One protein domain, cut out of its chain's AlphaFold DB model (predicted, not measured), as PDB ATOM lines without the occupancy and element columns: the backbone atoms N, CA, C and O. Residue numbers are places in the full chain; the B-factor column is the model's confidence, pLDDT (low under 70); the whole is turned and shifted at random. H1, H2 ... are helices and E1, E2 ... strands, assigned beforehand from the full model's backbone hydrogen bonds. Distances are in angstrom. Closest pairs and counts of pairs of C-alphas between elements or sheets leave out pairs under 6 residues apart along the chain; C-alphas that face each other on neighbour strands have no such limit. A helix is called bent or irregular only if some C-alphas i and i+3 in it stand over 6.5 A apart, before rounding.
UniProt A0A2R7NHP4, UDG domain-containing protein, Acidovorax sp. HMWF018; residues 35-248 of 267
ATOM      1  N   PHE A  35      85.979  98.873  98.054       98.06
ATOM      2  CA  PHE A  35      87.384  98.555  97.803       98.06
ATOM      3  C   PHE A  35      88.288  99.056  98.933       98.06
ATOM      4  O   PHE A  35      89.086  98.288  99.463       98.06
ATOM      5  N   ALA A  36      88.144 100.319  99.341       98.56
ATOM      6  CA  ALA A  36      88.982 100.896 100.385       98.56
ATOM      7  C   ALA A  36      88.715 100.268 101.765       98.56
ATOM      8  O   ALA A  36      89.649 100.057 102.540       98.56
ATOM      9  N   VAL A  37      87.457  99.913 102.059       98.69
ATOM     10  CA  VAL A  37      87.092  99.177 103.283       98.69
ATOM     11  C   VAL A  37      87.742  97.795 103.314       98.69
ATOM     12  O   VAL A  37      88.329  97.419 104.329       98.69
ATOM     13  N   GLU A  38      87.658  97.046 102.215       98.75
ATOM     14  CA  GLU A  38      88.243  95.709 102.129       98.75
ATOM     15  C   GLU A  38      89.772  95.761 102.174       98.75
ATOM     16  O   GLU A  38      90.389  95.031 102.948       98.75
ATOM     17  N   LEU A  39      90.391  96.693 101.446       98.81
ATOM     18  CA  LEU A  39      91.836  96.893 101.492       98.81
ATOM     19  C   LEU A  39      92.306  97.222 102.916       98.81
ATOM     20  O   LEU A  39      93.267  96.625 103.395       98.81
ATOM     21  N   ALA A  40      91.616  98.119 103.629       98.88
ATOM     22  CA  ALA A  40      91.953  98.437 105.014       98.88
ATOM     23  C   ALA A  40      91.912  97.190 105.912       98.88
ATOM     24  O   ALA A  40      92.842  96.969 106.688       98.88
ATOM     25  N   ARG A  41      90.875  96.351 105.778       98.81
ATOM     26  CA  ARG A  41      90.740  95.088 106.526       98.81
ATOM     27  C   ARG A  41      91.860  94.107 106.206       98.81
ATOM     28  O   ARG A  41      92.453  93.562 107.132       98.81
ATOM     29  N   GLN A  42      92.177  93.921 104.927       98.81
ATOM     30  CA  GLN A  42      93.259  93.039 104.494       98.81
ATOM     31  C   GLN A  42      94.604  93.491 105.054       98.81
ATOM     32  O   GLN A  42      95.343  92.676 105.596       98.81
ATOM     33  N   LEU A  43      94.901  94.791 104.985       98.81
ATOM     34  CA  LEU A  43      96.147  95.348 105.506       98.81
ATOM     35  C   LEU A  43      96.293  95.090 107.007       98.81
ATOM     36  O   LEU A  43      97.301  94.525 107.437       98.81
ATOM     37  N   VAL A  44      95.294  95.477 107.808       98.56
ATOM     38  CA  VAL A  44      95.395  95.355 109.271       98.56
ATOM     39  C   VAL A  44      95.275  93.909 109.743       98.56
ATOM     40  O   VAL A  44      95.894  93.556 110.740       98.56
ATOM     41  N   GLY A  45      94.550  93.057 109.011       98.56
ATOM     42  CA  GLY A  45      94.369  91.639 109.331       98.56
ATOM     43  C   GLY A  45      95.659  90.818 109.280       98.56
ATOM     44  O   GLY A  45      95.709  89.722 109.829       98.56
ATOM     45  N   THR A  46      96.724  91.349 108.672       98.31
ATOM     46  CA  THR A  46      98.054  90.719 108.697       98.31
ATOM     47  C   THR A  46      98.841  90.971 109.984       98.31
ATOM     48  O   THR A  46      99.870  90.332 110.209       98.31
ATOM     49  N   LEU A  47      98.407  91.926 110.808       98.00
ATOM     50  CA  LEU A  47      99.191  92.429 111.926       98.00
ATOM     51  C   LEU A  47      98.892  91.639 113.204       98.00
ATOM     52  O   LEU A  47      97.724  91.437 113.539       98.00
ATOM     53  N   PRO A  48      99.916  91.256 113.983       97.06
ATOM     54  CA  PRO A  48      99.681  90.650 115.283       97.06
ATOM     55  C   PRO A  48      99.158  91.681 116.293       97.06
ATOM     56  O   PRO A  48      99.324  92.894 116.128       97.06
ATOM     57  N   HIS A  49      98.573  91.194 117.383       95.69
ATOM     58  CA  HIS A  49      98.135  92.004 118.520       95.69
ATOM     59  C   HIS A  49      98.477  91.303 119.842       95.69
ATOM     60  O   HIS A  49      98.845  90.127 119.850       95.69
ATOM     61  N   GLY A  50      98.423  92.032 120.960       92.12
ATOM     62  CA  GLY A  50      98.766  91.481 122.279       92.12
ATOM     63  C   GLY A  50     100.255  91.164 122.497       92.12
ATOM     64  O   GLY A  50     100.598  90.514 123.484       92.12
ATOM     65  N   ILE A  51     101.153  91.621 121.616       94.19
ATOM     66  CA  ILE A  51     102.600  91.426 121.782       94.19
ATOM     67  C   ILE A  51     103.161  92.475 122.761       94.19
ATOM     68  O   ILE A  51     103.005  93.676 122.527       94.19
ATOM     69  N   PRO A  52     103.880  92.076 123.829       93.88
ATOM     70  CA  PRO A  52     104.495  93.023 124.755       93.88
ATOM     71  C   PRO A  52     105.410  94.044 124.060       93.88
ATOM     72  O   PRO A  52     106.317  93.695 123.302       93.88
ATOM     73  N   GLY A  53     105.190  95.331 124.339       95.81
ATOM     74  CA  GLY A  53     105.992  96.417 123.768       95.81
ATOM     75  C   GLY A  53     105.652  96.781 122.316       95.81
ATOM     76  O   GLY A  53     106.411  97.548 121.707       95.81
ATOM     77  N   LEU A  54     104.551  96.249 121.773       96.88
ATOM     78  CA  LEU A  54     103.979  96.592 120.474       96.88
ATOM     79  C   LEU A  54     102.472  96.813 120.612       96.88
ATOM     80  O   LEU A  54     101.735  95.915 120.999       96.88
ATOM     81  N   PHE A  55     102.014  98.004 120.249       97.81
ATOM     82  CA  PHE A  55     100.593  98.335 120.231       97.81
ATOM     83  C   PHE A  55     100.059  98.313 118.797       97.81
ATOM     84  O   PHE A  55     100.638  98.951 117.912       97.81
ATOM     85  N   ASN A  56      98.948  97.621 118.572       98.50
ATOM     86  CA  ASN A  56      98.238  97.564 117.303       98.50
ATOM     87  C   ASN A  56      97.045  98.541 117.310       98.50
ATOM     88  O   ASN A  56      96.049  98.271 117.980       98.50
ATOM     89  N   PRO A  57      97.089  99.651 116.542       98.12
ATOM     90  CA  PRO A  57      96.010 100.641 116.532       98.12
ATOM     91  C   PRO A  57      94.639 100.092 116.134       98.12
ATOM     92  O   PRO A  57      93.634 100.678 116.516       98.12
ATOM     93  N   TRP A  58      94.589  98.992 115.386       98.56
ATOM     94  CA  TRP A  58      93.353  98.436 114.833       98.56
ATOM     95  C   TRP A  58      92.883  97.165 115.543       98.56
ATOM     96  O   TRP A  58      91.943  96.538 115.070       98.56
ATOM     97  N   PHE A  59      93.505  96.800 116.670       97.94
ATOM     98  CA  PHE A  59      93.099  95.652 117.492       97.94
ATOM     99  C   PHE A  59      93.169  95.933 118.998       97.94
ATOM    100  O   PHE A  59      92.347  95.422 119.754       97.94
ATOM    101  N   ASP A  60      94.116  96.758 119.449       96.75
ATOM    102  CA  ASP A  60      94.308  97.053 120.866       96.75
ATOM    103  C   ASP A  60      93.576  98.338 121.292       96.75
ATOM    104  O   ASP A  60      93.540  99.346 120.575       96.75
ATOM    105  N   TYR A  61      93.059  98.340 122.523       95.62
ATOM    106  CA  TYR A  61      92.461  99.522 123.147       95.62
ATOM    107  C   TYR A  61      93.505 100.326 123.924       95.62
ATOM    108  O   TYR A  61      94.322  99.784 124.674       95.62
ATOM    109  N   CYS A  62      93.475 101.649 123.764       94.88
ATOM    110  CA  CYS A  62      94.347 102.562 124.490       94.88
ATOM    111  C   CYS A  62      93.578 103.229 125.644       94.88
ATOM    112  O   CYS A  62      92.536 103.829 125.391       94.88
ATOM    113  N   PRO A  63      94.092 103.220 126.886       93.00
ATOM    114  CA  PRO A  63      93.444 103.906 128.010       93.00
ATOM    115  C   PRO A  63      93.285 105.424 127.820       93.00
ATOM    116  O   PRO A  63      92.355 106.022 128.363       93.00
ATOM    117  N   ASP A  64      94.172 106.043 127.038       94.94
ATOM    118  CA  ASP A  64      94.105 107.475 126.735       94.94
ATOM    119  C   ASP A  64      92.952 107.808 125.771       94.94
ATOM    120  O   ASP A  64      92.511 108.954 125.741       94.94
ATOM    121  N   ASP A  65      92.479 106.842 124.975       97.62
ATOM    122  CA  ASP A  65      91.455 107.069 123.951       97.62
ATOM    123  C   ASP A  65      90.070 107.270 124.572       97.62
ATOM    124  O   ASP A  65      89.691 106.586 125.526       97.62
ATOM    125  N   GLU A  66      89.286 108.179 123.994       98.12
ATOM    126  CA  GLU A  66      87.858 108.287 124.286       98.12
ATOM    127  C   GLU A  66      87.123 106.986 123.916       98.12
ATOM    128  O   GLU A  66      87.557 106.287 122.994       98.12
ATOM    129  N   PRO A  67      85.986 106.644 124.563       97.00
ATOM    130  CA  PRO A  67      85.275 105.386 124.304       97.00
ATOM    131  C   PRO A  67      84.911 105.162 122.830       97.00
ATOM    132  O   PRO A  67      84.867 104.027 122.368       97.00
ATOM    133  N   HIS A  68      84.671 106.239 122.078       96.56
ATOM    134  CA  HIS A  68      84.329 106.172 120.656       96.56
ATOM    135  C   HIS A  68      85.552 106.051 119.725       96.56
ATOM    136  O   HIS A  68      85.381 105.874 118.519       96.56
ATOM    137  N   ASN A  69      86.784 106.165 120.237       98.12
ATOM    138  CA  ASN A  69      88.024 106.048 119.461       98.12
ATOM    139  C   ASN A  69      88.631 104.630 119.536       98.12
ATOM    140  O   ASN A  69      89.836 104.452 119.710       98.12
ATOM    141  N   GLY A  70      87.781 103.610 119.411       97.94
ATOM    142  CA  GLY A  70      88.195 102.206 119.383       97.94
ATOM    143  C   GLY A  70      88.848 101.759 118.061       97.94
ATOM    144  O   GLY A  70      88.919 102.534 117.095       97.94
ATOM    145  N   PRO A  71      89.304 100.494 118.001       98.31
ATOM    146  CA  PRO A  71      89.848  99.848 116.804       98.31
ATOM    147  C   PRO A  71      89.010 100.040 115.535       98.31
ATOM    148  O   PRO A  71      89.538 100.406 114.483       98.31
ATOM    149  N   GLU A  72      87.690  99.884 115.634       98.06
ATOM    150  CA  GLU A  72      86.760  99.984 114.507       98.06
ATOM    151  C   GLU A  72      86.743 101.399 113.925       98.06
ATOM    152  O   GLU A  72      86.713 101.585 112.706       98.06
ATOM    153  N   ARG A  73      86.821 102.419 114.789       98.25
ATOM    154  CA  ARG A  73      86.864 103.818 114.354       98.25
ATOM    155  C   ARG A  73      88.177 104.137 113.644       98.25
ATOM    156  O   ARG A  73      88.166 104.809 112.616       98.25
ATOM    157  N   LYS A  74      89.300 103.623 114.152       98.69
ATOM    158  CA  LYS A  74      90.620 103.764 113.514       98.69
ATOM    159  C   LYS A  74      90.684 103.033 112.172       98.69
ATOM    160  O   LYS A  74      91.294 103.544 111.234       98.69
ATOM    161  N   LEU A  75      90.015 101.886 112.050       98.81
ATOM    162  CA  LEU A  75      89.886 101.158 110.787       98.81
ATOM    163  C   LEU A  75      89.043 101.938 109.772       98.81
ATOM    164  O   LEU A  75      89.439 102.053 108.615       98.81
ATOM    165  N   ALA A  76      87.928 102.533 110.205       98.56
ATOM    166  CA  ALA A  76      87.104 103.381 109.347       98.56
ATOM    167  C   ALA A  76      87.884 104.598 108.821       98.56
ATOM    168  O   ALA A  76      87.788 104.926 107.639       98.56
ATOM    169  N   ARG A  77      88.716 105.230 109.663       98.56
ATOM    170  CA  ARG A  77      89.599 106.317 109.214       98.56
ATOM    171  C   ARG A  77      90.630 105.857 108.199       98.56
ATOM    172  O   ARG A  77      90.851 106.546 107.208       98.56
ATOM    173  N   LEU A  78      91.245 104.698 108.432       98.88
ATOM    174  CA  LEU A  78      92.179 104.117 107.476       98.88
ATOM    175  C   LEU A  78      91.498 103.861 106.127       98.88
ATOM    176  O   LEU A  78      92.046 104.237 105.097       98.88
ATOM    177  N   ALA A  79      90.298 103.283 106.128       98.81
ATOM    178  CA  ALA A  79      89.542 103.045 104.903       98.81
ATOM    179  C   ALA A  79      89.255 104.356 104.151       98.81
ATOM    180  O   ALA A  79      89.541 104.448 102.963       98.81
ATOM    181  N   ALA A  80      88.781 105.402 104.835       98.56
ATOM    182  CA  ALA A  80      88.563 106.709 104.208       98.56
ATOM    183  C   ALA A  80      89.864 107.328 103.658       98.56
ATOM    184  O   ALA A  80      89.878 107.895 102.567       98.56
ATOM    185  N   HIS A  81      90.984 107.174 104.371       98.62
ATOM    186  CA  HIS A  81      92.297 107.635 103.913       98.62
ATOM    187  C   HIS A  81      92.778 106.911 102.649       98.62
ATOM    188  O   HIS A  81      93.371 107.555 101.784       98.62
ATOM    189  N   LEU A  82      92.501 105.608 102.530       98.69
ATOM    190  CA  LEU A  82      92.826 104.782 101.359       98.69
ATOM    191  C   LEU A  82      91.888 105.019 100.163       98.69
ATOM    192  O   LEU A  82      92.197 104.570  99.062       98.69
ATOM    193  N   ASP A  83      90.764 105.715 100.353       98.06
ATOM    194  CA  ASP A  83      89.735 105.928  99.328       98.06
ATOM    195  C   ASP A  83      90.071 107.087  98.373       98.06
ATOM    196  O   ASP A  83      89.353 108.088  98.254       98.06
ATOM    197  N   CYS A  84      91.208 106.958  97.692       96.56
ATOM    198  CA  CYS A  84      91.674 107.875  96.660       96.56
ATOM    199  C   CYS A  84      92.204 107.117  95.437       96.56
ATOM    200  O   CYS A  84      92.368 105.900  95.457       96.56
ATOM    201  N   ALA A  85      92.478 107.850  94.357       96.56
ATOM    202  CA  ALA A  85      93.326 107.372  93.272       96.56
ATOM    203  C   ALA A  85      94.759 107.848  93.567       96.56
ATOM    204  O   ALA A  85      95.067 109.013  93.296       96.56
ATOM    205  N   PRO A  86      95.614 107.020  94.197       97.44
ATOM    206  CA  PRO A  86      96.891 107.503  94.692       97.44
ATOM    207  C   PRO A  86      97.889 107.749  93.557       97.44
ATOM    208  O   PRO A  86      98.099 106.909  92.687       97.44
ATOM    209  N   GLU A  87      98.559 108.894  93.612       96.94
ATOM    210  CA  GLU A  87      99.715 109.241  92.780       96.94
ATOM    211  C   GLU A  87     101.040 108.980  93.498       96.94
ATOM    212  O   GLU A  87     102.102 108.943  92.874       96.94
ATOM    213  N   LEU A  88     100.986 108.815  94.820       98.25
ATOM    214  CA  LEU A  88     102.149 108.655  95.672       98.25
ATOM    215  C   LEU A  88     101.795 107.861  96.931       98.25
ATOM    216  O   LEU A  88     100.764 108.099  97.563       98.25
ATOM    217  N   ILE A  89     102.694 106.966  97.339       98.75
ATOM    218  CA  ILE A  89     102.649 106.315  98.649       98.75
ATOM    219  C   ILE A  89     103.895 106.736  99.427       98.75
ATOM    220  O   ILE A  89     105.020 106.476  99.000       98.75
ATOM    221  N   LEU A  90     103.710 107.370 100.583       98.88
ATOM    222  CA  LEU A  90     104.799 107.721 101.492       98.88
ATOM    223  C   LEU A  90     104.816 106.781 102.693       98.88
ATOM    224  O   LEU A  90     103.799 106.597 103.363       98.88
ATOM    225  N   VAL A  91     105.988 106.225 102.993       98.81
ATOM    226  CA  VAL A  91     106.144 105.196 104.025       98.81
ATOM    227  C   VAL A  91     107.103 105.648 105.122       98.81
ATOM    228  O   VAL A  91     108.282 105.895 104.870       98.81
ATOM    229  N   GLY A  92     106.596 105.741 106.351       98.19
ATOM    230  CA  GLY A  92     107.371 105.990 107.569       98.19
ATOM    231  C   GLY A  92     107.970 104.722 108.184       98.19
ATOM    232  O   GLY A  92     107.794 103.617 107.677       98.19
ATOM    233  N   GLU A  93     108.698 104.872 109.294       97.12
ATOM    234  CA  GLU A  93     109.294 103.734 110.015       97.12
ATOM    235  C   GLU A  93     108.224 102.923 110.752       97.12
ATOM    236  O   GLU A  93     108.026 101.746 110.450       97.12
ATOM    237  N   ALA A  94     107.566 103.551 111.730       97.50
ATOM    238  CA  ALA A  94     106.610 102.905 112.613       97.50
ATOM    239  C   ALA A  94     105.548 103.878 113.139       97.50
ATOM    240  O   ALA A  94     105.750 105.096 113.109       97.50
ATOM    241  N   ALA A  95     104.437 103.354 113.663       97.94
ATOM    242  CA  ALA A  95     103.416 104.189 114.287       97.94
ATOM    243  C   ALA A  95     103.961 104.894 115.545       97.94
ATOM    244  O   ALA A  95     104.617 104.290 116.397       97.94
ATOM    245  N   GLY A  96     103.680 106.193 115.670       96.94
ATOM    246  CA  GLY A  96     104.092 107.013 116.807       96.94
ATOM    247  C   GLY A  96     103.015 107.135 117.884       96.94
ATOM    248  O   GLY A  96     101.820 107.187 117.575       96.94
ATOM    249  N   TYR A  97     103.436 107.267 119.147       96.50
ATOM    250  CA  TYR A  97     102.508 107.365 120.281       96.50
ATOM    251  C   TYR A  97     101.643 108.633 120.275       96.50
ATOM    252  O   TYR A  97     100.571 108.613 120.852       96.50
ATOM    253  N   ARG A  98     102.088 109.731 119.639       96.81
ATOM    254  CA  ARG A  98     101.331 111.002 119.539       96.81
ATOM    255  C   ARG A  98     100.486 111.122 118.268       96.81
ATOM    256  O   ARG A  98      99.970 112.201 117.984       96.81
ATOM    257  N   GLY A  99     100.406 110.061 117.476       97.25
ATOM    258  CA  GLY A  99      99.829 110.136 116.144       97.25
ATOM    259  C   GLY A  99      99.054 108.890 115.784       97.25
ATOM    260  O   GLY A  99      98.012 108.621 116.381       97.25
ATOM    261  N   CYS A 100      99.602 108.105 114.854       98.25
ATOM    262  CA  CYS A 100      98.989 106.891 114.303       98.25
ATOM    263  C   CYS A 100      98.414 105.930 115.360       98.25
ATOM    264  O   CYS A 100      97.382 105.313 115.116       98.25
ATOM    265  N   ARG A 101      98.998 105.864 116.566       97.94
ATOM    266  CA  ARG A 101      98.435 105.109 117.700       97.94
ATOM    267  C   ARG A 101      96.963 105.452 117.996       97.94
ATOM    268  O   ARG A 101      96.164 104.558 118.280       97.94
ATOM    269  N   HIS A 102      96.623 106.735 117.938       98.31
ATOM    270  CA  HIS A 102      95.297 107.272 118.252       98.31
ATOM    271  C   HIS A 102      94.458 107.504 116.995       98.31
ATOM    272  O   HIS A 102      93.243 107.325 117.021       98.31
ATOM    273  N   THR A 103      95.098 107.886 115.890       98.50
ATOM    274  CA  THR A 103      94.396 108.249 114.656       98.50
ATOM    275  C   THR A 103      94.146 107.055 113.737       98.50
ATOM    276  O   THR A 103      93.172 107.067 112.995       98.50
ATOM    277  N   GLY A 104      94.979 106.014 113.773       98.31
ATOM    278  CA  GLY A 104      94.941 104.924 112.794       98.31
ATOM    279  C   GLY A 104      95.510 105.297 111.419       98.31
ATOM    280  O   GLY A 104      95.353 104.532 110.477       98.31
ATOM    281  N   ILE A 105      96.169 106.457 111.276       98.56
ATOM    282  CA  ILE A 105      96.759 106.919 110.006       98.56
ATOM    283  C   ILE A 105      98.206 107.360 110.241       98.56
ATOM    284  O   ILE A 105      98.501 108.090 111.191       98.56
ATOM    285  N   ALA A 106      99.134 106.923 109.389       98.56
ATOM    286  CA  ALA A 106     100.537 107.327 109.483       98.56
ATOM    287  C   ALA A 106     100.705 108.844 109.294       98.56
ATOM    288  O   ALA A 106      99.980 109.456 108.514       98.56
ATOM    289  N   PHE A 107     101.670 109.444 110.002       98.12
ATOM    290  CA  PHE A 107     101.930 110.890 109.961       98.12
ATOM    291  C   PHE A 107     100.666 111.741 110.134       98.12
ATOM    292  O   PHE A 107     100.458 112.712 109.415       98.12
ATOM    293  N   SER A 108      99.814 111.397 111.091       98.00
ATOM    294  CA  SER A 108      98.669 112.220 111.483       98.00
ATOM    295  C   SER A 108      98.616 112.333 112.997       98.00
ATOM    296  O   SER A 108      99.135 111.468 113.698       98.00
ATOM    297  N   SER A 109      97.990 113.388 113.504       97.19
ATOM    298  CA  SER A 109      97.816 113.610 114.939       97.19
ATOM    299  C   SER A 109      96.374 113.962 115.281       97.19
ATOM    300  O   SER A 109      95.630 114.438 114.424       97.19
ATOM    301  N   GLU A 110      95.987 113.731 116.538       98.19
ATOM    302  CA  GLU A 110      94.653 114.075 117.039       98.19
ATOM    303  C   GLU A 110      94.318 115.541 116.760       98.19
ATOM    304  O   GLU A 110      93.236 115.831 116.266       98.19
ATOM    305  N   ALA A 111      95.258 116.457 117.009       98.00
ATOM    306  CA  ALA A 111      95.024 117.875 116.772       98.00
ATOM    307  C   ALA A 111      94.624 118.181 115.321       98.00
ATOM    308  O   ALA A 111      93.712 118.965 115.111       98.00
ATOM    309  N   GLN A 112      95.241 117.539 114.322       97.44
ATOM    310  CA  GLN A 112      94.871 117.765 112.918       97.44
ATOM    311  C   GLN A 112      93.442 117.301 112.634       97.44
ATOM    312  O   GLN A 112      92.661 118.051 112.060       97.44
ATOM    313  N   LEU A 113      93.079 116.098 113.089       97.62
ATOM    314  CA  LEU A 113      91.726 115.574 112.903       97.62
ATOM    315  C   LEU A 113      90.669 116.436 113.607       97.62
ATOM    316  O   LEU A 113      89.600 116.645 113.047       97.62
ATOM    317  N   CYS A 114      90.972 116.968 114.791       97.00
ATOM    318  CA  CYS A 114      90.029 117.771 115.569       97.00
ATOM    319  C   CYS A 114      89.936 119.242 115.135       97.00
ATOM    320  O   CYS A 114      88.914 119.877 115.366       97.00
ATOM    321  N   GLU A 115      91.004 119.815 114.577       96.12
ATOM    322  CA  GLU A 115      91.063 121.250 114.254       96.12
ATOM    323  C   GLU A 115      90.714 121.522 112.793       96.12
ATOM    324  O   GLU A 115      90.017 122.487 112.495       96.12
ATOM    325  N   THR A 116      91.200 120.679 111.881       95.25
ATOM    326  CA  THR A 116      91.095 120.912 110.432       95.25
ATOM    327  C   THR A 116      90.523 119.729 109.661       95.25
ATOM    328  O   THR A 116      90.152 119.888 108.502       95.25
ATOM    329  N   GLY A 117      90.470 118.543 110.269       96.56
ATOM    330  CA  GLY A 117      90.322 117.295 109.530       96.56
ATOM    331  C   GLY A 117      91.598 116.950 108.756       96.56
ATOM    332  O   GLY A 117      92.653 117.576 108.919       96.56
ATOM    333  N   LEU A 118      91.498 115.930 107.911       96.69
ATOM    334  CA  LEU A 118      92.521 115.543 106.939       96.69
ATOM    335  C   LEU A 118      91.853 115.378 105.566       96.69
ATOM    336  O   LEU A 118      90.637 115.226 105.497       96.69
ATOM    337  N   PRO A 119      92.608 115.352 104.461       95.94
ATOM    338  CA  PRO A 119      92.068 114.941 103.168       95.94
ATOM    339  C   PRO A 119      91.220 113.674 103.291       95.94
ATOM    340  O   PRO A 119      91.650 112.691 103.903       95.94
ATOM    341  N   ARG A 120      90.003 113.723 102.735       94.94
ATOM    342  CA  ARG A 120      88.977 112.655 102.788       94.94
ATOM    343  C   ARG A 120      88.374 112.371 104.173       94.94
ATOM    344  O   ARG A 120      87.525 111.489 104.297       94.94
ATOM    345  N   LEU A 121      88.761 113.115 105.205       95.69
ATOM    346  CA  LEU A 121      88.321 112.933 106.587       95.69
ATOM    347  C   LEU A 121      87.849 114.267 107.178       95.69
ATOM    348  O   LEU A 121      88.665 115.166 107.393       95.69
ATOM    349  N   PRO A 122      86.550 114.415 107.486       95.06
ATOM    350  CA  PRO A 122      86.055 115.643 108.092       95.06
ATOM    351  C   PRO A 122      86.650 115.849 109.490       95.06
ATOM    352  O   PRO A 122      87.248 114.941 110.074       95.06
ATOM    353  N   VAL A 123      86.437 117.044 110.040       97.12
ATOM    354  CA  VAL A 123      86.760 117.341 111.438       97.12
ATOM    355  C   VAL A 123      86.083 116.322 112.361       97.12
ATOM    356  O   VAL A 123      84.891 116.035 112.227       97.12
ATOM    357  N   GLU A 124      86.850 115.777 113.302       96.88
ATOM    358  CA  GLU A 124      86.382 114.797 114.281       96.88
ATOM    359  C   GLU A 124      86.308 115.377 115.701       96.88
ATOM    360  O   GLU A 124      87.003 116.339 116.028       96.88
ATOM    361  N   PRO A 125      85.477 114.791 116.584       96.81
ATOM    362  CA  PRO A 125      85.546 115.092 118.009       96.81
ATOM    363  C   PRO A 125      86.898 114.665 118.601       96.81
ATOM    364  O   PRO A 125      87.672 113.933 117.978       96.81
ATOM    365  N   ARG A 126      87.159 115.082 119.847       97.44
ATOM    366  CA  ARG A 126      88.351 114.666 120.602       97.44
ATOM    367  C   ARG A 126      88.515 113.149 120.579       97.44
ATOM    368  O   ARG A 126      87.564 112.414 120.790       97.44
ATOM    369  N   LEU A 127      89.736 112.693 120.317       98.06
ATOM    370  CA  LEU A 127      90.053 111.268 120.213       98.06
ATOM    371  C   LEU A 127      90.571 110.699 121.529       98.06
ATOM    372  O   LEU A 127      90.483 109.493 121.750       98.06
ATOM    373  N   THR A 128      91.144 111.558 122.376       97.81
ATOM    374  CA  THR A 128      91.740 111.190 123.658       97.81
ATOM    375  C   THR A 128      91.198 112.038 124.800       97.81
ATOM    376  O   THR A 128      90.893 113.218 124.621       97.81
ATOM    377  N   ARG A 129      91.196 111.462 126.006       97.00
ATOM    378  CA  ARG A 129      90.761 112.098 127.267       97.00
ATOM    379  C   ARG A 129      91.724 113.161 127.794       97.00
ATOM    380  O   ARG A 129      91.546 113.710 128.880       97.00
ATOM    381  N   ARG A 130      92.816 113.423 127.076       94.56
ATOM    382  CA  ARG A 130      93.813 114.406 127.497       94.56
ATOM    383  C   ARG A 130      93.236 115.809 127.454       94.56
ATOM    384  O   ARG A 130      92.579 116.186 126.486       94.56
ATOM    385  N   HIS A 131      93.660 116.636 128.405       92.69
ATOM    386  CA  HIS A 131      93.371 118.067 128.377       92.69
ATOM    387  C   HIS A 131      93.822 118.720 127.054       92.69
ATOM    388  O   HIS A 131      93.054 119.430 126.414       92.69
ATOM    389  N   ILE A 132      95.038 118.403 126.588       94.94
ATOM    390  CA  ILE A 132      95.590 118.917 125.324       94.94
ATOM    391  C   ILE A 132      95.657 117.787 124.284       94.94
ATOM    392  O   ILE A 132      96.269 116.752 124.603       94.94
ATOM    393  N   PRO A 133      95.115 117.993 123.061       96.56
ATOM    394  CA  PRO A 133      95.202 117.021 121.978       96.56
ATOM    395  C   PRO A 133      96.644 116.628 121.675       96.56
ATOM    396  O   PRO A 133      97.560 117.460 121.721       96.56
ATOM    397  N   TYR A 134      96.861 115.366 121.315       97.56
ATOM    398  CA  TYR A 134      98.172 114.961 120.828       97.56
ATOM    399  C   TYR A 134      98.534 115.701 119.531       97.56
ATOM    400  O   TYR A 134      97.749 115.772 118.586       97.56
ATOM    401  N   ARG A 135      99.766 116.224 119.490       96.62
ATOM    402  CA  ARG A 135     100.384 116.843 118.312       96.62
ATOM    403  C   ARG A 135     101.647 116.087 117.923       96.62
ATOM    404  O   ARG A 135     102.496 115.798 118.773       96.62
ATOM    405  N   GLU A 136     101.798 115.837 116.628       95.12
ATOM    406  CA  GLU A 136     102.992 115.233 116.044       95.12
ATOM    407  C   GLU A 136     103.615 116.199 115.027       95.12
ATOM    408  O   GLU A 136     103.059 116.448 113.963       95.12
ATOM    409  N   SER A 137     104.802 116.734 115.327       94.50
ATOM    410  CA  SER A 137     105.455 117.728 114.461       94.50
ATOM    411  C   SER A 137     105.788 117.195 113.066       94.50
ATOM    412  O   SER A 137     105.713 117.932 112.087       94.50
ATOM    413  N   SER A 138     106.126 115.906 112.956       96.25
ATOM    414  CA  SER A 138     106.385 115.273 111.658       96.25
ATOM    415  C   SER A 138     105.119 115.199 110.809       96.25
ATOM    416  O   SER A 138     105.191 115.486 109.620       96.25
ATOM    417  N   ALA A 139     103.965 114.918 111.419       97.00
ATOM    418  CA  ALA A 139     102.674 114.916 110.742       97.00
ATOM    419  C   ALA A 139     102.335 116.292 110.150       97.00
ATOM    420  O   ALA A 139     102.022 116.393 108.966       97.00
ATOM    421  N   THR A 140     102.489 117.364 110.937       96.44
ATOM    422  CA  THR A 140     102.275 118.743 110.466       96.44
ATOM    423  C   THR A 140     103.153 119.075 109.259       96.44
ATOM    424  O   THR A 140     102.680 119.659 108.287       96.44
ATOM    425  N   VAL A 141     104.430 118.685 109.293       98.38
ATOM    426  CA  VAL A 141     105.360 118.951 108.189       98.38
ATOM    427  C   VAL A 141     105.019 118.129 106.943       98.38
ATOM    428  O   VAL A 141     105.070 118.679 105.844       98.38
ATOM    429  N   VAL A 142     104.680 116.842 107.095       98.62
ATOM    430  CA  VAL A 142     104.315 115.961 105.972       98.62
ATOM    431  C   VAL A 142     103.069 116.481 105.267       98.62
ATOM    432  O   VAL A 142     103.131 116.752 104.071       98.62
ATOM    433  N   TRP A 143     101.975 116.693 106.000       98.31
ATOM    434  CA  TRP A 143     100.729 117.185 105.411       98.31
ATOM    435  C   TRP A 143     100.878 118.587 104.824       98.31
ATOM    436  O   TRP A 143     100.421 118.817 103.711       98.31
ATOM    437  N   GLY A 144     101.594 119.495 105.499       98.06
ATOM    438  CA  GLY A 144     101.855 120.828 104.954       98.06
ATOM    439  C   GLY A 144     102.647 120.795 103.644       98.06
ATOM    440  O   GLY A 144     102.346 121.544 102.726       98.06
ATOM    441  N   ALA A 145     103.635 119.902 103.512       98.44
ATOM    442  CA  ALA A 145     104.366 119.751 102.254       98.44
ATOM    443  C   ALA A 145     103.505 119.144 101.137       98.44
ATOM    444  O   ALA A 145     103.674 119.516  99.980       98.44
ATOM    445  N   LEU A 146     102.610 118.207 101.468       98.38
ATOM    446  CA  LEU A 146     101.668 117.637 100.503       98.38
ATOM    447  C   LEU A 146     100.667 118.681 100.013       98.38
ATOM    448  O   LEU A 146     100.405 118.736  98.816       98.38
ATOM    449  N   GLU A 147     100.161 119.523 100.912       97.69
ATOM    450  CA  GLU A 147      99.244 120.613 100.577       97.69
ATOM    451  C   GLU A 147      99.909 121.643  99.656       97.69
ATOM    452  O   GLU A 147      99.401 121.922  98.572       97.69
ATOM    453  N   ASP A 148     101.117 122.104 100.006       97.75
ATOM    454  CA  ASP A 148     101.892 123.043  99.181       97.75
ATOM    455  C   ASP A 148     102.159 122.507  97.759       97.75
ATOM    456  O   ASP A 148     102.332 123.275  96.810       97.75
ATOM    457  N   LEU A 149     102.212 121.180  97.608       97.00
ATOM    458  CA  LEU A 149     102.445 120.483  96.342       97.00
ATOM    459  C   LEU A 149     101.159 120.020  95.649       97.00
ATOM    460  O   LEU A 149     101.252 119.452  94.562       97.00
ATOM    461  N   ARG A 150      99.981 120.262  96.242       96.38
ATOM    462  CA  ARG A 150      98.671 119.777  95.768       96.38
ATOM    463  C   ARG A 150      98.599 118.252  95.614       96.38
ATOM    464  O   ARG A 150      97.970 117.742  94.695       96.38
ATOM    465  N   LEU A 151      99.262 117.531  96.517       96.94
ATOM    466  CA  LEU A 151      99.314 116.064  96.572       96.94
ATOM    467  C   LEU A 151      98.545 115.486  97.772       96.94
ATOM    468  O   LEU A 151      98.513 114.270  97.954       96.94
ATOM    469  N   SER A 152      97.948 116.330  98.613       97.25
ATOM    470  CA  SER A 152      97.236 115.938  99.838       97.25
ATOM    471  C   SER A 152      96.052 114.994  99.554       97.25
ATOM    472  O   SER A 152      95.880 113.978 100.235       97.25
ATOM    473  N   GLU A 153      95.308 115.237  98.473       96.81
ATOM    474  CA  GLU A 153      94.160 114.415  98.057       96.81
ATOM    475  C   GLU A 153      94.526 113.115  97.313       96.81
ATOM    476  O   GLU A 153      93.698 112.212  97.199       96.81
ATOM    477  N   THR A 154      95.766 112.978  96.838       97.38
ATOM    478  CA  THR A 154      96.216 111.827  96.028       97.38
ATOM    479  C   THR A 154      97.421 111.103  96.626       97.38
ATOM    480  O   THR A 154      98.067 110.296  95.960       97.38
ATOM    481  N   THR A 155      97.726 111.335  97.906       98.50
ATOM    482  CA  THR A 155      98.797 110.625  98.618       98.50
ATOM    483  C   THR A 155      98.241 109.687  99.682       98.50
ATOM    484  O   THR A 155      97.425 110.084 100.519       98.50
ATOM    485  N   ILE A 156      98.759 108.457  99.701       98.81
ATOM    486  CA  ILE A 156      98.595 107.519 100.814       98.81
ATOM    487  C   ILE A 156      99.817 107.620 101.728       98.81
ATOM    488  O   ILE A 156     100.959 107.440 101.309       98.81
ATOM    489  N   LEU A 157      99.567 107.878 103.007       98.81
ATOM    490  CA  LEU A 157     100.547 107.779 104.087       98.81
ATOM    491  C   LEU A 157     100.423 106.422 104.784       98.81
ATOM    492  O   LEU A 157      99.332 106.062 105.230       98.81
ATOM    493  N   TRP A 158     101.537 105.707 104.920       98.69
ATOM    494  CA  TRP A 158     101.615 104.419 105.613       98.69
ATOM    495  C   TRP A 158     102.923 104.283 106.409       98.69
ATOM    496  O   TRP A 158     103.781 105.164 106.369       98.69
ATOM    497  N   ASN A 159     103.088 103.193 107.157       98.50
ATOM    498  CA  ASN A 159     104.337 102.861 107.855       98.50
ATOM    499  C   ASN A 159     104.848 101.502 107.389       98.50
ATOM    500  O   ASN A 159     104.041 100.646 107.046       98.50
ATOM    501  N   ALA A 160     106.164 101.289 107.409       97.69
ATOM    502  CA  ALA A 160     106.758  99.992 107.104       97.69
ATOM    503  C   ALA A 160     106.437  98.967 108.203       97.69
ATOM    504  O   ALA A 160     106.043  97.850 107.889       97.69
ATOM    505  N   LEU A 161     106.540  99.361 109.480       97.75
ATOM    506  CA  LEU A 161     105.912  98.654 110.597       97.75
ATOM    507  C   LEU A 161     104.664  99.419 111.042       97.75
ATOM    508  O   LEU A 161     104.748 100.523 111.563       97.75
ATOM    509  N   GLN A 162     103.484  98.843 110.882       97.88
ATOM    510  CA  GLN A 162     102.230  99.557 111.147       97.88
ATOM    511  C   GLN A 162     101.890  99.631 112.645       97.88
ATOM    512  O   GLN A 162     101.046 100.421 113.060       97.88
ATOM    513  N   LEU A 163     102.593  98.844 113.461       98.31
ATOM    514  CA  LEU A 163     102.480  98.806 114.915       98.31
ATOM    515  C   LEU A 163     103.256  99.947 115.581       98.31
ATOM    516  O   LEU A 163     104.203 100.502 115.018       98.31
ATOM    517  N   HIS A 164     102.872 100.264 116.815       98.00
ATOM    518  CA  HIS A 164     103.542 101.241 117.662       98.00
ATOM    519  C   HIS A 164     104.489 100.550 118.664       98.00
ATOM    520  O   HIS A 164     104.035 100.047 119.696       98.00
ATOM    521  N   PRO A 165     105.808 100.518 118.394       97.56
ATOM    522  CA  PRO A 165     106.805 100.044 119.346       97.56
ATOM    523  C   PRO A 165     107.047 101.059 120.465       97.56
ATOM    524  O   PRO A 165     107.446 102.202 120.221       97.56
ATOM    525  N   HIS A 166     106.909 100.597 121.704       97.38
ATOM    526  CA  HIS A 166     107.135 101.400 122.903       97.38
ATOM    527  C   HIS A 166     108.088 100.707 123.881       97.38
ATOM    528  O   HIS A 166     108.482  99.548 123.698       97.38
ATOM    529  N   ARG A 167     108.518 101.441 124.912       96.25
ATOM    530  CA  ARG A 167     109.230 100.863 126.059       96.25
ATOM    531  C   ARG A 167     108.216 100.188 126.978       96.25
ATOM    532  O   ARG A 167     107.135 100.725 127.187       96.25
ATOM    533  N   GLU A 168     108.557  99.044 127.554       89.75
ATOM    534  CA  GLU A 168     107.641  98.308 128.444       89.75
ATOM    535  C   GLU A 168     107.199  99.151 129.646       89.75
ATOM    536  O   GLU A 168     106.012  99.199 129.960       89.75
ATOM    537  N   ALA A 169     108.134  99.903 130.233       92.00
ATOM    538  CA  ALA A 169     107.872 100.809 131.349       92.00
ATOM    539  C   ALA A 169     107.114 102.095 130.959       92.00
ATOM    540  O   ALA A 169     106.635 102.802 131.839       92.00
ATOM    541  N   ASP A 170     107.017 102.426 129.666       93.69
ATOM    542  CA  ASP A 170     106.396 103.669 129.202       93.69
ATOM    543  C   ASP A 170     105.723 103.490 127.833       93.69
ATOM    544  O   ASP A 170     106.362 103.556 126.774       93.69
ATOM    545  N   ARG A 171     104.399 103.303 127.861       92.62
ATOM    546  CA  ARG A 171     103.537 103.185 126.670       92.62
ATOM    547  C   ARG A 171     103.424 104.487 125.871       92.62
ATOM    548  O   ARG A 171     102.981 104.453 124.729       92.62
ATOM    549  N   ASN A 172     103.831 105.619 126.444       94.88
ATOM    550  CA  ASN A 172     103.822 106.937 125.812       94.88
ATOM    551  C   ASN A 172     105.223 107.318 125.309       94.88
ATOM    552  O   ASN A 172     105.625 108.485 125.325       94.88
ATOM    553  N   SER A 173     105.958 106.320 124.818       95.75
ATOM    554  CA  SER A 173     107.290 106.478 124.255       95.75
ATOM    555  C   SER A 173     107.416 105.798 122.900       95.75
ATOM    556  O   SER A 173     106.809 104.766 122.644       95.75
ATOM    557  N   ASN A 174     108.264 106.353 122.036       95.38
ATOM    558  CA  ASN A 174     108.663 105.678 120.806       95.38
ATOM    559  C   ASN A 174     109.951 104.884 121.046       95.38
ATOM    560  O   ASN A 174     110.928 105.411 121.591       95.38
ATOM    561  N   ARG A 175     109.977 103.644 120.563       94.62
ATOM    562  CA  ARG A 175     111.166 102.788 120.500       94.62
ATOM    563  C   ARG A 175     111.468 102.445 119.038       94.62
ATOM    564  O   ARG A 175     110.573 102.390 118.210       94.62
ATOM    565  N   THR A 176     112.735 102.205 118.705       91.25
ATOM    566  CA  THR A 176     113.078 101.644 117.383       91.25
ATOM    567  C   THR A 176     112.617 100.177 117.324       91.25
ATOM    568  O   THR A 176     112.898  99.455 118.288       91.25
ATOM    569  N   PRO A 177     111.937  99.717 116.254       92.31
ATOM    570  CA  PRO A 177     111.561  98.313 116.098       92.31
ATOM    571  C   PRO A 177     112.762  97.372 116.237       92.31
ATOM    572  O   PRO A 177     113.855  97.673 115.752       92.31
ATOM    573  N   ARG A 178     112.565  96.221 116.883       91.88
ATOM    574  CA  ARG A 178     113.550  95.130 116.904       91.88
ATOM    575  C   ARG A 178     113.523  94.421 115.557       91.88
ATOM    576  O   ARG A 178     112.490  94.393 114.901       91.88
ATOM    577  N   GLN A 179     114.624  93.773 115.187       86.19
ATOM    578  CA  GLN A 179     114.734  93.071 113.905       86.19
ATOM    579  C   GLN A 179     113.611  92.046 113.678       86.19
ATOM    580  O   GLN A 179     113.036  92.012 112.596       86.19
ATOM    581  N   ALA A 180     113.247  91.269 114.704       89.12
ATOM    582  CA  ALA A 180     112.149  90.303 114.619       89.12
ATOM    583  C   ALA A 180     110.777  90.969 114.389       89.12
ATOM    584  O   ALA A 180     109.943  90.431 113.673       89.12
ATOM    585  N   GLU A 181     110.559  92.167 114.942       93.25
ATOM    586  CA  GLU A 181     109.295  92.906 114.812       93.25
ATOM    587  C   GLU A 181     109.114  93.472 113.399       93.25
ATOM    588  O   GLU A 181     107.990  93.669 112.944       93.25
ATOM    589  N   MET A 182     110.215  93.713 112.680       87.00
ATOM    590  CA  MET A 182     110.186  94.247 111.316       87.00
ATOM    591  C   MET A 182     109.463  93.307 110.347       87.00
ATOM    592  O   MET A 182     108.830  93.778 109.407       87.00
ATOM    593  N   ALA A 183     109.524  91.992 110.585       91.19
ATOM    594  CA  ALA A 183     108.874  90.998 109.738       91.19
ATOM    595  C   ALA A 183     107.341  91.117 109.749       91.19
ATOM    596  O   ALA A 183     106.707  90.806 108.744       91.19
ATOM    597  N   PHE A 184     106.747  91.624 110.837       96.38
ATOM    598  CA  PHE A 184     105.294  91.766 110.950       96.38
ATOM    599  C   PHE A 184     104.702  92.761 109.954       96.38
ATOM    600  O   PHE A 184     103.544  92.624 109.579       96.38
ATOM    601  N   GLY A 185     105.480  93.754 109.511       96.31
ATOM    602  CA  GLY A 185     104.981  94.766 108.582       96.31
ATOM    603  C   GLY A 185     105.059  94.381 107.104       96.31
ATOM    604  O   GLY A 185     104.414  95.015 106.267       96.31
ATOM    605  N   ALA A 186     105.833  93.342 106.767       97.12
ATOM    606  CA  ALA A 186     106.071  92.949 105.380       97.12
ATOM    607  C   ALA A 186     104.791  92.512 104.638       97.12
ATOM    608  O   ALA A 186     104.584  92.985 103.518       97.12
ATOM    609  N   PRO A 187     103.900  91.680 105.221       98.38
ATOM    610  CA  PRO A 187     102.693  91.238 104.522       98.38
ATOM    611  C   PRO A 187     101.777  92.403 104.121       98.38
ATOM    612  O   PRO A 187     101.405  92.506 102.953       98.38
ATOM    613  N   ALA A 188     101.493  93.335 105.042       98.44
ATOM    614  CA  ALA A 188     100.698  94.530 104.748       98.44
ATOM    615  C   ALA A 188     101.338  95.394 103.650       98.44
ATOM    616  O   ALA A 188     100.649  95.878 102.754       98.44
ATOM    617  N   MET A 189     102.663  95.573 103.679       98.44
ATOM    618  CA  MET A 189     103.359  96.334 102.638       98.44
ATOM    619  C   MET A 189     103.237  95.689 101.253       98.44
ATOM    620  O   MET A 189     103.077  96.408 100.266       98.44
ATOM    621  N   HIS A 190     103.294  94.358 101.163       98.56
ATOM    622  CA  HIS A 190     103.111  93.655  99.893       98.56
ATOM    623  C   HIS A 190     101.682  93.765  99.367       98.56
ATOM    624  O   HIS A 190     101.515  94.018  98.177       98.56
ATOM    625  N   ILE A 191     100.672  93.655 100.236       98.75
ATOM    626  CA  ILE A 191      99.266  93.873  99.861       98.75
ATOM    627  C   ILE A 191      99.081  95.295  99.317       98.75
ATOM    628  O   ILE A 191      98.516  95.472  98.240       98.75
ATOM    629  N   LEU A 192      99.619  96.309 100.005       98.62
ATOM    630  CA  LEU A 192      99.512  97.701  99.556       98.62
ATOM    631  C   LEU A 192     100.192  97.921  98.195       98.62
ATOM    632  O   LEU A 192      99.625  98.569  97.318       98.62
ATOM    633  N   ALA A 193     101.392  97.367  98.001       98.31
ATOM    634  CA  ALA A 193     102.116  97.471  96.736       98.31
ATOM    635  C   ALA A 193     101.397  96.744  95.586       98.31
ATOM    636  O   ALA A 193     101.422  97.217  94.454       98.31
ATOM    637  N   GLN A 194     100.740  95.615  95.865       98.31
ATOM    638  CA  GLN A 194      99.941  94.878  94.881       98.31
ATOM    639  C   GLN A 194      98.635  95.593  94.533       98.31
ATOM    640  O   GLN A 194      98.218  95.548  93.379       98.31
ATOM    641  N   ALA A 195      98.012  96.273  95.499       98.38
ATOM    642  CA  ALA A 195      96.820  97.083  95.262       98.38
ATOM    643  C   ALA A 195      97.109  98.288  94.349       98.38
ATOM    644  O   ALA A 195      96.233  98.720  93.601       98.38
ATOM    645  N   PHE A 196      98.344  98.806  94.377       97.62
ATOM    646  CA  PHE A 196      98.759  99.993  93.627       97.62
ATOM    647  C   PHE A 196     100.105  99.787  92.898       97.62
ATOM    648  O   PHE A 196     101.085 100.475  93.191       97.62
ATOM    649  N   PRO A 197     100.179  98.870  91.914       96.38
ATOM    650  CA  PRO A 197     101.448  98.384  91.359       96.38
ATOM    651  C   PRO A 197     102.227  99.428  90.548       96.38
ATOM    652  O   PRO A 197     103.429  99.279  90.332       96.38
ATOM    653  N   THR A 198     101.555 100.480  90.077       95.06
ATOM    654  CA  THR A 198     102.156 101.565  89.284       95.06
ATOM    655  C   THR A 198     102.470 102.808  90.110       95.06
ATOM    656  O   THR A 198     103.066 103.755  89.591       95.06
ATOM    657  N   VAL A 199     102.081 102.829  91.385       96.88
ATOM    658  CA  VAL A 199     102.189 104.015  92.231       96.88
ATOM    659  C   VAL A 199     103.545 104.018  92.931       96.88
ATOM    660  O   VAL A 199     103.907 103.038  93.585       96.88
ATOM    661  N   PRO A 200     104.335 105.098  92.815       97.62
ATOM    662  CA  PRO A 200     105.652 105.153  93.427       97.62
ATOM    663  C   PRO A 200     105.556 105.115  94.956       97.62
ATOM    664  O   PRO A 200     104.917 105.962  95.580       97.62
ATOM    665  N   ILE A 201     106.256 104.152  95.555       98.56
ATOM    666  CA  ILE A 201     106.455 104.053  97.002       98.56
ATOM    667  C   ILE A 201     107.743 104.790  97.371       98.56
ATOM    668  O   ILE A 201     108.818 104.472  96.858       98.56
ATOM    669  N   VAL A 202     107.649 105.763  98.276       98.69
ATOM    670  CA  VAL A 202     108.778 106.582  98.726       98.69
ATOM    671  C   VAL A 202     108.962 106.466 100.232       98.69
ATOM    672  O   VAL A 202     108.044 106.690 101.021       98.69
ATOM    673  N   ALA A 203     110.188 106.155 100.642       98.69
ATOM    674  CA  ALA A 203     110.552 106.067 102.047       98.69
ATOM    675  C   ALA A 203     110.759 107.456 102.671       98.69
ATOM    676  O   ALA A 203     111.516 108.277 102.148       98.69
ATOM    677  N   ILE A 204     110.178 107.695 103.846       98.56
ATOM    678  CA  ILE A 204     110.468 108.866 104.678       98.56
ATOM    679  C   ILE A 204     111.529 108.482 105.716       98.56
ATOM    680  O   ILE A 204     111.249 107.973 106.802       98.56
ATOM    681  N   GLY A 205     112.784 108.782 105.385       97.31
ATOM    682  CA  GLY A 205     113.964 108.541 106.205       97.31
ATOM    683  C   GLY A 205     114.627 107.183 105.968       97.31
ATOM    684  O   GLY A 205     113.991 106.194 105.614       97.31
ATOM    685  N   GLY A 206     115.933 107.121 106.246       95.19
ATOM    686  CA  GLY A 206     116.753 105.940 105.947       95.19
ATOM    687  C   GLY A 206     116.373 104.672 106.721       95.19
ATOM    688  O   GLY A 206     116.761 103.575 106.338       95.19
ATOM    689  N   LYS A 207     115.608 104.783 107.812       93.38
ATOM    690  CA  LYS A 207     115.092 103.604 108.514       93.38
ATOM    691  C   LYS A 207     113.937 102.943 107.763       93.38
ATOM    692  O   LYS A 207     113.970 101.731 107.585       93.38
ATOM    693  N   ALA A 208     112.971 103.731 107.287       96.12
ATOM    694  CA  ALA A 208     111.892 103.230 106.438       96.12
ATOM    695  C   ALA A 208     112.458 102.623 105.146       96.12
ATOM    696  O   ALA A 208     112.073 101.528 104.759       96.12
ATOM    697  N   GLU A 209     113.459 103.273 104.544       97.31
ATOM    698  CA  GLU A 209     114.153 102.767 103.354       97.31
ATOM    699  C   GLU A 209     114.806 101.398 103.599       97.31
ATOM    700  O   GLU A 209     114.618 100.462 102.821       97.31
ATOM    701  N   LYS A 210     115.537 101.246 104.712       94.69
ATOM    702  CA  LYS A 210     116.146  99.964 105.100       94.69
ATOM    703  C   LYS A 210     115.099  98.869 105.305       94.69
ATOM    704  O   LYS A 210     115.338  97.740 104.884       94.69
ATOM    705  N   LEU A 211     113.967  99.197 105.930       94.69
ATOM    706  CA  LEU A 211     112.868  98.255 106.144       94.69
ATOM    707  C   LEU A 211     112.266  97.795 104.818       94.69
ATOM    708  O   LEU A 211     112.215  96.596 104.569       94.69
ATOM    709  N   LEU A 212     111.899  98.727 103.938       96.81
ATOM    710  CA  LEU A 212     111.340  98.401 102.624       96.81
ATOM    711  C   LEU A 212     112.298  97.546 101.789       96.81
ATOM    712  O   LEU A 212     111.877  96.562 101.178       96.81
ATOM    713  N   LYS A 213     113.601  97.855 101.826       96.00
ATOM    714  CA  LYS A 213     114.633  97.044 101.169       96.00
ATOM    715  C   LYS A 213     114.696  95.624 101.738       96.00
ATOM    716  O   LYS A 213     114.756  94.671 100.967       96.00
ATOM    717  N   ALA A 214     114.671  95.471 103.063       93.94
ATOM    718  CA  ALA A 214     114.671  94.160 103.714       93.94
ATOM    719  C   ALA A 214     113.405  93.348 103.383       93.94
ATOM    720  O   ALA A 214     113.488  92.140 103.172       93.94
ATOM    721  N   MET A 215     112.260  94.025 103.262       95.25
ATOM    722  CA  MET A 215     110.980  93.446 102.838       95.25
ATOM    723  C   MET A 215     110.917  93.164 101.330       95.25
ATOM    724  O   MET A 215     109.942  92.588 100.869       95.25
ATOM    725  N   LYS A 216     111.925  93.560 100.539       96.50
ATOM    726  CA  LYS A 216     111.918  93.455  99.068       96.50
ATOM    727  C   LYS A 216     110.722  94.171  98.422       96.50
ATOM    728  O   LYS A 216     110.206  93.731  97.397       96.50
ATOM    729  N   VAL A 217     110.291  95.288  99.008       96.12
ATOM    730  CA  VAL A 217     109.260  96.160  98.434       96.12
ATOM    731  C   VAL A 217     109.934  97.150  97.479       96.12
ATOM    732  O   VAL A 217     110.846  97.870  97.906       96.12
ATOM    733  N   PRO A 218     109.521  97.220  96.198       93.25
ATOM    734  CA  PRO A 218     110.058  98.195  95.258       93.25
ATOM    735  C   PRO A 218     109.899  99.615  95.805       93.25
ATOM    736  O   PRO A 218     108.792 100.073  96.072       93.25
ATOM    737  N   THR A 219     111.022 100.300  96.003       95.69
ATOM    738  CA  THR A 219     111.055 101.665  96.536       95.69
ATOM    739  C   THR A 219     111.561 102.588  95.440       95.69
ATOM    740  O   THR A 219     112.668 102.405  94.938       95.69
ATOM    741  N   PHE A 220     110.744 103.564  95.052       96.62
ATOM    742  CA  PHE A 220     111.053 104.503  93.977       96.62
ATOM    743  C   PHE A 220     112.143 105.499  94.384       96.62
ATOM    744  O   PHE A 220     113.053 105.787  93.611       96.62
ATOM    745  N   ALA A 221     112.043 106.036  95.600       97.06
ATOM    746  CA  ALA A 221     112.986 107.003  96.146       97.06
ATOM    747  C   ALA A 221     112.925 107.030  97.679       97.06
ATOM    748  O   ALA A 221     112.064 106.408  98.306       97.06
ATOM    749  N   SER A 222     113.808 107.818  98.284       97.88
ATOM    750  CA  SER A 222     113.758 108.162  99.701       97.88
ATOM    751  C   SER A 222     113.884 109.676  99.885       97.88
ATOM    752  O   SER A 222     114.506 110.375  99.084       97.88
ATOM    753  N   VAL A 223     113.260 110.204 100.937       98.31
ATOM    754  CA  VAL A 223     113.383 111.604 101.365       98.31
ATOM    755  C   VAL A 223     113.799 111.660 102.830       98.31
ATOM    756  O   VAL A 223     113.549 110.734 103.603       98.31
ATOM    757  N   ARG A 224     114.451 112.746 103.255       98.00
ATOM    758  CA  ARG A 224     114.855 112.920 104.657       98.00
ATOM    759  C   ARG A 224     113.618 112.983 105.557       98.00
ATOM    760  O   ARG A 224     112.698 113.727 105.269       98.00
ATOM    761  N   HIS A 225     113.607 112.266 106.682       97.12
ATOM    762  CA  HIS A 225     112.514 112.398 107.657       97.12
ATOM    763  C   HIS A 225     112.474 113.821 108.243       97.12
ATOM    764  O   HIS A 225     113.537 114.311 108.632       97.12
ATOM    765  N   PRO A 226     111.302 114.452 108.434       95.75
ATOM    766  CA  PRO A 226     111.200 115.831 108.938       95.75
ATOM    767  C   PRO A 226     111.583 116.016 110.419       95.75
ATOM    768  O   PRO A 226     111.583 117.124 110.943       95.75
ATOM    769  N   ALA A 227     111.925 114.940 111.128       92.25
ATOM    770  CA  ALA A 227     112.255 115.001 112.547       92.25
ATOM    771  C   ALA A 227     113.726 115.383 112.750       92.25
ATOM    772  O   ALA A 227     114.575 115.114 111.892       92.25
ATOM    773  N   LYS A 228     114.033 115.925 113.938       89.94
ATOM    774  CA  LYS A 228     115.392 116.317 114.354       89.94
ATOM    775  C   LYS A 228     116.039 117.291 113.356       89.94
ATOM    776  O   LYS A 228     117.094 116.996 112.804       89.94
ATOM    777  N   GLY A 229     115.352 118.399 113.072       91.12
ATOM    778  CA  GLY A 229     115.826 119.453 112.166       91.12
ATOM    779  C   GLY A 229     115.641 119.181 110.670       91.12
ATOM    780  O   GLY A 229     115.854 120.087 109.883       91.12
ATOM    781  N   GLY A 230     115.185 117.989 110.262       95.12
ATOM    782  CA  GLY A 230     115.101 117.593 108.846       95.12
ATOM    783  C   GLY A 230     113.958 118.205 108.023       95.12
ATOM    784  O   GLY A 230     113.644 117.685 106.953       95.12
ATOM    785  N   THR A 231     113.272 119.236 108.525       97.50
ATOM    786  CA  THR A 231     112.094 119.838 107.872       97.50
ATOM    787  C   THR A 231     112.436 120.431 106.506       97.50
ATOM    788  O   THR A 231     111.704 120.211 105.537       97.50
ATOM    789  N   SER A 232     113.541 121.173 106.414       97.56
ATOM    790  CA  SER A 232     113.951 121.858 105.183       97.56
ATOM    791  C   SER A 232     114.337 120.861 104.091       97.56
ATOM    792  O   SER A 232     113.892 120.987 102.949       97.56
ATOM    793  N   GLU A 233     115.096 119.826 104.450       98.00
ATOM    794  CA  GLU A 233     115.530 118.758 103.551       98.00
ATOM    795  C   GLU A 233     114.365 117.867 103.126       98.00
ATOM    796  O   GLU A 233     114.293 117.492 101.957       98.00
ATOM    797  N   PHE A 234     113.425 117.567 104.029       98.50
ATOM    798  CA  PHE A 234     112.193 116.864 103.671       98.50
ATOM    799  C   PHE A 234     111.417 117.646 102.607       98.50
ATOM    800  O   PHE A 234     111.112 117.111 101.542       98.50
ATOM    801  N   ARG A 235     111.157 118.940 102.849       98.44
ATOM    802  CA  ARG A 235     110.423 119.804 101.909       98.44
ATOM    803  C   ARG A 235     111.150 119.942 100.568       98.44
ATOM    804  O   ARG A 235     110.507 119.922  99.521       98.44
ATOM    805  N   ALA A 236     112.478 120.055 100.575       98.12
ATOM    806  CA  ALA A 236     113.278 120.070  99.351       98.12
ATOM    807  C   ALA A 236     113.198 118.737  98.588       98.12
ATOM    808  O   ALA A 236     112.983 118.741  97.376       98.12
ATOM    809  N   GLY A 237     113.303 117.610  99.297       98.06
ATOM    810  CA  GLY A 237     113.146 116.270  98.733       98.06
ATOM    811  C   GLY A 237     111.775 116.074  98.089       98.06
ATOM    812  O   GLY A 237     111.699 115.649  96.939       98.06
ATOM    813  N   MET A 238     110.705 116.484  98.774       98.25
ATOM    814  CA  MET A 238     109.338 116.420  98.251       98.25
ATOM    815  C   MET A 238     109.147 117.283  96.997       98.25
ATOM    816  O   MET A 238     108.562 116.815  96.025       98.25
ATOM    817  N   ARG A 239     109.700 118.507  96.952       97.69
ATOM    818  CA  ARG A 239     109.671 119.341  95.732       97.69
ATOM    819  C   ARG A 239     110.392 118.687  94.556       97.69
ATOM    820  O   ARG A 239     109.945 118.811  93.419       97.69
ATOM    821  N   ASN A 240     111.516 118.021  94.805       96.00
ATOM    822  CA  ASN A 240     112.261 117.326  93.754       96.00
ATOM    823  C   ASN A 240     111.512 116.082  93.263       96.00
ATOM    824  O   ASN A 240     111.435 115.863  92.055       96.00
ATOM    825  N   LEU A 241     110.908 115.325  94.181       95.44
ATOM    826  CA  LEU A 241     110.049 114.187  93.866       95.44
ATOM    827  C   LEU A 241     108.835 114.612  93.031       95.44
ATOM    828  O   LEU A 241     108.562 114.021  91.993       95.44
ATOM    829  N   ALA A 242     108.142 115.685  93.413       93.75
ATOM    830  CA  ALA A 242     106.976 116.168  92.676       93.75
ATOM    831  C   ALA A 242     107.296 116.541  91.217       93.75
ATOM    832  O   ALA A 242     106.444 116.407  90.350       93.75
ATOM    833  N   LYS A 243     108.534 116.945  90.901       91.94
ATOM    834  CA  LYS A 243     108.969 117.197  89.513       91.94
ATOM    835  C   LYS A 243     109.167 115.915  88.694       91.94
ATOM    836  O   LYS A 243     109.181 115.985  87.463       91.94
ATOM    837  N   SER A 244     109.368 114.763  89.337       87.00
ATOM    838  CA  SER A 244     109.547 113.471  88.662       87.00
ATOM    839  C   SER A 244     108.244 112.678  88.511       87.00
ATOM    840  O   SER A 244     108.139 111.919  87.548       87.00
ATOM    841  N   LEU A 245     107.232 112.913  89.358       83.31
ATOM    842  CA  LEU A 245     105.915 112.258  89.267       83.31
ATOM    843  C   LEU A 245     105.186 112.483  87.916       83.31
ATOM    844  O   LEU A 245     104.732 111.498  87.331       83.31
ATOM    845  N   PRO A 246     105.147 113.695  87.313       58.94
ATOM    846  CA  PRO A 246     104.514 113.918  86.006       58.94
ATOM    847  C   PRO A 246     105.160 113.124  84.863       58.94
ATOM    848  O   PRO A 246     104.498 112.790  83.883       58.94
ATOM    849  N   LYS A 247     106.452 112.787  84.986       52.66
ATOM    850  CA  LYS A 247     107.215 112.038  83.971       52.66
ATOM    851  C   LYS A 247     106.944 110.529  84.004       52.66
ATOM    852  O   LYS A 247     107.356 109.830  83.081       52.66
ATOM    853  N   LEU A 248     106.268 110.029  85.042       50.62
ATOM    854  CA  LEU A 248     105.851 108.626  85.146       50.62
ATOM    855  C   LEU A 248     104.549 108.349  84.379       50.62
ATOM    856  O   LEU A 248     104.317 107.211  83.993       50.62
TER     857      LEU A 248
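This is residues 35 to 248 of the 267 residues of the protein "UDG domain-containing protein" of Acidovorax sp. HMWF018 (UniProt A0A2R7NHP4). A small, twisted sheet of four parallel strands makes the core, with H6 and H7 covering one face and H8 the other; H1 packs on the side of H6, and H2 and H5 only graze the sheet. Long unnamed stretches, among them residues 48 to 66, 125 to 135 and 163 to 176, gather beyond the ends of E1 and E2. The 214 printed residues hold, in chain order, H1 H2 E1 H3 H4 H5 E2 H6 E3 H7 E4 H8; the class is mixed, helices and strands. The whole is compact and rounded, with a radius of gyration of the C-alphas of 15.8 A and spans of 47 by 38 by 37 A.

The sheet runs E2, residues 155 to 161, E1, residues 88 to 94, E3, residues 201 to 204, and E4, residues 221 to 223; it is only just strongly twisted, with C-alphas up to 4.5 A off its plane. N 158 and O 90 are 2.9 A apart between E2 and E1, N 202 and O 89 2.8 A between E1 and E3, N 223 and O 203 2.9 A between E3 and E4. H6, residues 179 to 195, runs along the strands over E2 and E1 at a height over the sheet of 8.6 A; the closest C-alphas of E2 and H6 are those of Leu 161 and Gly 185, 4.5 A. On the same face H7, residues 206 to 214, lies over E1 and only just stands up from the sheet, rising 42 degrees. H8, residues 231 to 248, is on the opposite face. H5, residues 137 to 148, and H8 only just touch, with 3 pairs of C-alphas within 8 A, closest at Ala 145 and Arg 235, 6.1 A. H1, residues 35 to 45, touches H6 at a shallow tilt of 17 degrees, opposite ways; their closest C-alphas, Leu 43 and Ala 188, are 4.7 A apart. H1 also touches H2, residues 71 to 82, closest at Val 37 and Ala 79, 4.9 A. H3, residues 100 to 103, only just touches H2, and H4, residues 110 to 115, touches H3 only at the corner, only just, each with 3 pairs of C-alphas within 8 A. E3, H7, E4 is a strand-helix-strand unit, two parallel neighbours with a helix between, and its crossover is right-handed. Every O i to N i+4 pair is within hydrogen-bond range in H1, H2, H4, H5 and H7, against 7 of 13 in H6 and 10 of 14 in H8; H3 is too short for one.

H1 begins with C-alpha 35 at (87.384, 98.555, 97.803). E1 and E2 are each 18.4 A long, H6 26.2 A and H8 26.1 A; H8 ends with C-alpha 248 at (105.851, 108.626, 85.146). H6 and H8 are only just irregular: C-alphas 184 and 187 are 7.0 A apart, 243 and 246 6.55 A.

The C-alphas of Ala 169 and Lys 247, the two farthest apart, are 48.7 A apart. The printed part has no cut; the links H1 to H2, H4 to H5 and E2 to H6 are long. The mean pLDDT of the printed part is 96.0, and residues 246 to 248 are under 70.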